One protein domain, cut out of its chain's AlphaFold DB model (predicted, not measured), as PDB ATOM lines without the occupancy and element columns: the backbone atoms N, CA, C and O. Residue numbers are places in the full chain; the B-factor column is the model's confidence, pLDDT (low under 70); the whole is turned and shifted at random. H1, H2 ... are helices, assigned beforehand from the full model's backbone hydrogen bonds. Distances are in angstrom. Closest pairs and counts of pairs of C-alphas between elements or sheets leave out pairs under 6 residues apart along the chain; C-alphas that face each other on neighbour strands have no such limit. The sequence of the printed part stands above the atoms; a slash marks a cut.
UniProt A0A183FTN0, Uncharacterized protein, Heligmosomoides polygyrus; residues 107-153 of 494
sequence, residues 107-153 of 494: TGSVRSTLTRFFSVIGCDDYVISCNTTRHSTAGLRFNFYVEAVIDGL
ATOM      1  N   THR A 107     128.138 200.942 156.404       75.31
ATOM      2  CA  THR A 107     126.719 201.144 156.773       75.31
ATOM      3  C   THR A 107     126.146 199.959 157.557       75.31
ATOM      4  O   THR A 107     125.483 200.157 158.577       75.31
ATOM      5  N   GLY A 108     126.464 198.729 157.137       84.00
ATOM      6  CA  GLY A 108     126.078 197.508 157.850       84.00
ATOM      7  C   GLY A 108     126.669 197.428 159.260       84.00
ATOM      8  O   GLY A 108     125.966 197.068 160.202       84.00
ATOM      9  N   SER A 109     127.929 197.848 159.431       83.38
ATOM     10  CA  SER A 109     128.589 197.845 160.741       83.38
ATOM     11  C   SER A 109     127.960 198.852 161.706       83.38
ATOM     12  O   SER A 109     127.696 198.504 162.846       83.38
ATOM     13  N   VAL A 110     127.612 200.055 161.236       82.00
ATOM     14  CA  VAL A 110     126.976 201.091 162.066       82.00
ATOM     15  C   VAL A 110     125.602 200.634 162.546       82.00
ATOM     16  O   VAL A 110     125.298 200.732 163.732       82.00
ATOM     17  N   ARG A 111     124.783 200.089 161.638       83.75
ATOM     18  CA  ARG A 111     123.466 199.546 161.995       83.75
ATOM     19  C   ARG A 111     123.592 198.412 163.013       83.75
ATOM     20  O   ARG A 111     122.840 198.394 163.983       83.75
ATOM     21  N   SER A 112     124.535 197.494 162.800       86.25
ATOM     22  CA  SER A 112     124.792 196.382 163.721       86.25
ATOM     23  C   SER A 112     125.236 196.881 165.099       86.25
ATOM     24  O   SER A 112     124.665 196.472 166.108       86.25
ATOM     25  N   THR A 113     126.164 197.841 165.155       85.00
ATOM     26  CA  THR A 113     126.629 198.457 166.405       85.00
ATOM     27  C   THR A 113     125.496 199.147 167.157       85.00
ATOM     28  O   THR A 113     125.356 198.922 168.355       85.00
ATOM     29  N   LEU A 114     124.658 199.935 166.472       82.62
ATOM     30  CA  LEU A 114     123.489 200.565 167.093       82.62
ATOM     31  C   LEU A 114     122.527 199.508 167.641       82.62
ATOM     32  O   LEU A 114     122.181 199.550 168.814       82.62
ATOM     33  N   THR A 115     122.158 198.521 166.825       85.44
ATOM     34  CA  THR A 115     121.241 197.443 167.237       85.44
ATOM     35  C   THR A 115     121.777 196.708 168.468       85.44
ATOM     36  O   THR A 115     121.055 196.516 169.444       85.44
ATOM     37  N   ARG A 116     123.070 196.361 168.466       86.25
ATOM     38  CA  ARG A 116     123.728 195.703 169.598       86.25
ATOM     39  C   ARG A 116     123.759 196.592 170.836       86.25
ATOM     40  O   ARG A 116     123.489 196.094 171.920       86.25
ATOM     41  N   PHE A 117     124.077 197.877 170.694       85.06
ATOM     42  CA  PHE A 117     124.080 198.824 171.810       85.06
ATOM     43  C   PHE A 117     122.702 198.909 172.470       85.06
ATOM     44  O   PHE A 117     122.601 198.785 173.686       85.06
ATOM     45  N   PHE A 118     121.642 199.055 171.673       83.62
ATOM     46  CA  PHE A 118     120.284 199.140 172.199       83.62
ATOM     47  C   PHE A 118     119.815 197.824 172.820       83.62
ATOM     48  O   PHE A 118     119.239 197.843 173.900       83.62
ATOM     49  N   SER A 119     120.167 196.682 172.232       87.12
ATOM     50  CA  SER A 119     119.935 195.376 172.858       87.12
ATOM     51  C   SER A 119     120.656 195.236 174.203       87.12
ATOM     52  O   SER A 119     120.067 194.792 175.185       87.12
ATOM     53  N   VAL A 120     121.909 195.694 174.293       86.12
ATOM     54  CA  VAL A 120     122.713 195.652 175.526       86.12
ATOM     55  C   VAL A 120     122.064 196.426 176.676       86.12
ATOM     56  O   VAL A 120     122.215 196.011 177.826       86.12
ATOM     57  N   ILE A 121     121.339 197.507 176.376       84.44
ATOM     58  CA  ILE A 121     120.624 198.326 177.366       84.44
ATOM     59  C   ILE A 121     119.141 197.938 177.532       84.44
ATOM     60  O   ILE A 121     118.403 198.682 178.169       84.44
ATOM     61  N   GLY A 122     118.697 196.799 176.986       86.62
ATOM     62  CA  GLY A 122     117.313 196.319 177.125       86.62
ATOM     63  C   GLY A 122     116.291 197.065 176.260       86.62
ATOM     64  O   GLY A 122     115.134 197.195 176.641       86.62
ATOM     65  N   CYS A 123     116.736 197.593 175.120       84.38
ATOM     66  CA  CYS A 123     115.945 198.352 174.153       84.38
ATOM     67  C   CYS A 123     115.956 197.685 172.760       84.38
ATOM     68  O   CYS A 123     115.928 198.378 171.741       84.38
ATOM     69  N   ASP A 124     116.051 196.358 172.682       83.50
ATOM     70  CA  ASP A 124     116.055 195.590 171.427       83.50
ATOM     71  C   ASP A 124     114.714 195.601 170.684       83.50
ATOM     72  O   ASP A 124     114.705 195.491 169.458       83.50
ATOM     73  N   ASP A 125     113.604 195.830 171.389       85.38
ATOM     74  CA  ASP A 125     112.266 195.943 170.788       85.38
ATOM     75  C   ASP A 125     112.095 197.193 169.903       85.38
ATOM     76  O   ASP A 125     111.153 197.297 169.109       85.38
ATOM     77  N   TYR A 126     112.996 198.172 170.017       78.44
ATOM     78  CA  TYR A 126     112.918 199.392 169.226       78.44
ATOM     79  C   TYR A 126     113.452 199.165 167.807       78.44
ATOM     80  O   TYR A 126     114.595 198.759 167.589       78.44
ATOM     81  N   VAL A 127     112.651 199.544 166.804       78.00
ATOM     82  CA  VAL A 127     113.090 199.579 165.401       78.00
ATOM     83  C   VAL A 127     114.028 200.769 165.189       78.00
ATOM     84  O   VAL A 127     113.636 201.873 164.792       78.00
ATOM     85  N   ILE A 128     115.304 200.543 165.481       75.81
ATOM     86  CA  ILE A 128     116.335 201.570 165.416       75.81
ATOM     87  C   ILE A 128     117.056 201.480 164.081       75.81
ATOM     88  O   ILE A 128     117.631 200.471 163.680       75.81
ATOM     89  N   SER A 129     117.016 202.597 163.373       81.25
ATOM     90  CA  SER A 129     117.745 202.834 162.144       81.25
ATOM     91  C   SER A 129     118.504 204.146 162.287       81.25
ATOM     92  O   SER A 129     118.175 204.988 163.129       81.25
ATOM     93  N   CYS A 130     119.499 204.364 161.431       76.12
ATOM     94  CA  CYS A 130     120.178 205.656 161.374       76.12
ATOM     95  C   CYS A 130     119.178 206.797 161.112       76.12
ATOM     96  O   CYS A 130     119.327 207.882 161.665       76.12
ATOM     97  N   ASN A 131     118.126 206.545 160.321       80.44
ATOM     98  CA  ASN A 131     117.123 207.557 160.007       80.44
ATOM     99  C   ASN A 131     116.210 207.880 161.197       80.44
ATOM    100  O   ASN A 131     115.989 209.053 161.487       80.44
ATOM    101  N   THR A 132     115.710 206.862 161.910       80.69
ATOM    102  CA  THR A 132     114.888 207.086 163.112       80.69
ATOM    103  C   THR A 132     115.703 207.807 164.182       80.69
ATOM    104  O   THR A 132     115.261 208.829 164.692       80.69
ATOM    105  N   THR A 133     116.950 207.380 164.396       78.88
ATOM    106  CA  THR A 133     117.897 208.032 165.315       78.88
ATOM    107  C   THR A 133     118.124 209.502 164.948       78.88
ATOM    108  O   THR A 133     118.002 210.379 165.797       78.88
ATOM    109  N   ARG A 134     118.388 209.797 163.666       79.56
ATOM    110  CA  ARG A 134     118.591 211.166 163.169       79.56
ATOM    111  C   ARG A 134     117.384 212.062 163.435       79.56
ATOM    112  O   ARG A 134     117.553 213.174 163.930       79.56
ATOM    113  N   HIS A 135     116.181 211.601 163.095       79.19
ATOM    114  CA  HIS A 135     114.965 212.386 163.303       79.19
ATOM    115  C   HIS A 135     114.672 212.610 164.786       79.19
ATOM    116  O   HIS A 135     114.332 213.729 165.161       79.19
ATOM    117  N   SER A 136     114.855 211.592 165.630       79.69
ATOM    118  CA  SER A 136     114.678 211.721 167.078       79.69
ATOM    119  C   SER A 136     115.658 212.725 167.684       79.69
ATOM    120  O   SER A 136     115.236 213.613 168.419       79.69
ATOM    121  N   THR A 137     116.943 212.665 167.320       81.06
ATOM    122  CA  THR A 137     117.943 213.642 167.781       81.06
ATOM    123  C   THR A 137     117.613 215.053 167.299       81.06
ATOM    124  O   THR A 137     117.678 215.996 168.087       81.06
ATOM    125  N   ALA A 138     117.202 215.218 166.037       78.88
ATOM    126  CA  ALA A 138     116.776 216.515 165.514       78.88
ATOM    127  C   ALA A 138     115.558 217.067 166.274       78.88
ATOM    128  O   ALA A 138     115.555 218.239 166.643       78.88
ATOM    129  N   GLY A 139     114.567 216.220 166.571       81.38
ATOM    130  CA  GLY A 139     113.396 216.588 167.368       81.38
ATOM    131  C   GLY A 139     113.762 217.009 168.792       81.38
ATOM    132  O   GLY A 139     113.307 218.051 169.253       81.38
ATOM    133  N   LEU A 140     114.647 216.267 169.465       80.25
ATOM    134  CA  LEU A 140     115.140 216.629 170.799       80.25
ATOM    135  C   LEU A 140     115.868 217.977 170.796       80.25
ATOM    136  O   LEU A 140     115.641 218.801 171.678       80.25
ATOM    137  N   ARG A 141     116.720 218.228 169.796       78.06
ATOM    138  CA  ARG A 141     117.441 219.502 169.677       78.06
ATOM    139  C   ARG A 141     116.514 220.666 169.347       78.06
ATOM    140  O   ARG A 141     116.700 221.745 169.902       78.06
ATOM    141  N   PHE A 142     115.505 220.444 168.507       78.69
ATOM    142  CA  PHE A 142     114.470 221.438 168.242       78.69
ATOM    143  C   PHE A 142     113.665 221.759 169.506       78.69
ATOM    144  O   PHE A 142     113.517 222.927 169.845       78.69
ATOM    145  N   ASN A 143     113.230 220.742 170.253       77.06
ATOM    146  CA  ASN A 143     112.504 220.938 171.507       77.06
ATOM    147  C   ASN A 143     113.340 221.706 172.536       77.06
ATOM    148  O   ASN A 143     112.824 222.623 173.159       77.06
ATOM    149  N   PHE A 144     114.632 221.390 172.660       76.38
ATOM    150  CA  PHE A 144     115.540 222.122 173.545       76.38
ATOM    151  C   PHE A 144     115.670 223.597 173.143       76.38
ATOM    152  O   PHE A 144     115.708 224.478 173.995       76.38
ATOM    153  N   TYR A 145     115.732 223.877 171.838       74.94
ATOM    154  CA  TYR A 145     115.735 225.248 171.335       74.94
ATOM    155  C   TYR A 145     114.427 225.970 171.672       74.94
ATOM    156  O   TYR A 145     114.474 227.083 172.181       74.94
ATOM    157  N   VAL A 146     113.275 225.332 171.449       72.75
ATOM    158  CA  VAL A 146     111.966 225.901 171.795       72.75
ATOM    159  C   VAL A 146     111.875 226.187 173.295       72.75
ATOM    160  O   VAL A 146     111.482 227.284 173.669       72.75
ATOM    161  N   GLU A 147     112.290 225.253 174.151       77.00
ATOM    162  CA  GLU A 147     112.328 225.452 175.607       77.00
ATOM    163  C   GLU A 147     113.232 226.627 175.996       77.00
ATOM    164  O   GLU A 147     112.810 227.482 176.768       77.00
ATOM    165  N   ALA A 148     114.428 226.735 175.409       72.69
ATOM    166  CA  ALA A 148     115.343 227.843 175.675       72.69
ATOM    167  C   ALA A 148     114.788 229.201 175.211       72.69
ATOM    168  O   ALA A 148     114.962 230.201 175.907       72.69
ATOM    169  N   VAL A 149     114.107 229.241 174.060       72.56
ATOM    170  CA  VAL A 149     113.421 230.448 173.575       72.56
ATOM    171  C   VAL A 149     112.311 230.836 174.543       72.56
ATOM    172  O   VAL A 149     112.266 231.987 174.960       72.56
ATOM    173  N   ILE A 150     111.469 229.879 174.950       75.50
ATOM    174  CA  ILE A 150     110.394 230.090 175.929       75.50
ATOM    175  C   ILE A 150     110.955 230.591 177.263       75.50
ATOM    176  O   ILE A 150     110.400 231.509 177.863       75.50
ATOM    177  N   ASP A 151     112.072 230.027 177.717       73.06
ATOM    178  CA  ASP A 151     112.730 230.434 178.954       73.06
ATOM    179  C   ASP A 151     113.276 231.865 178.912       73.06
ATOM    180  O   ASP A 151     113.384 232.485 179.972       73.06
ATOM    181  N   GLY A 152     113.599 232.374 177.720       75.44
ATOM    182  CA  GLY A 152     114.030 233.751 177.487       75.44
ATOM    183  C   GLY A 152     112.891 234.765 177.342       75.44
ATOM    184  O   GLY A 152     113.170 235.961 177.266       75.44
ATOM    185  N   LEU A 153     111.629 234.323 177.299       76.56
ATOM    186  CA  LEU A 153     110.470 235.216 177.214       76.56
ATOM    187  C   LEU A 153     110.189 235.897 178.561       76.56
ATOM    188  O   LEU A 153     110.521 235.378 179.629       76.56
TER     189      LEU A 153
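This is residues 107 to 153 of the 494 residues of an uncharacterized protein of Heligmosomoides polygyrus (UniProt A0A183FTN0). A long helix, H2, and a shorter one, H1, make an open L whose corner is near Arg 111 and Cys 130, and residues 134 to 153, of which 134 to 151 belong to H2, stick out from it as an arm. The link between them folds back along H1 to reach that corner. The printed part has 47 residues with two named helices, H1 then H2, and no named strand: all helix. It is only just extended, close to loose, with a radius of gyration of the C-alphas of 14.6 A and spans of 44 by 23 by 13 A.

H2, residues 130 to 151, is 31.3 A long and ends with C-alpha 151 at (112.730, 230.434, 178.954). H1, residues 107 to 120, is 19.9 A long and begins with C-alpha 107 at (126.719, 201.144, 156.773).

H2 and H1 are close but not clearly touching; their closest C-alphas, of Arg 111 and Cys 130, are 7.0 A apart. They run the same way at a steep tilt of 66 degrees. In H1 and H2 every O i to N i+4 pair is within hydrogen-bond range.

The C-alphas farthest apart, of Gly 108 and Leu 153, are 45.2 A apart. The printed part has no cut, and the link from H1 to H2 is short. No printed residue is under 70 in pLDDT.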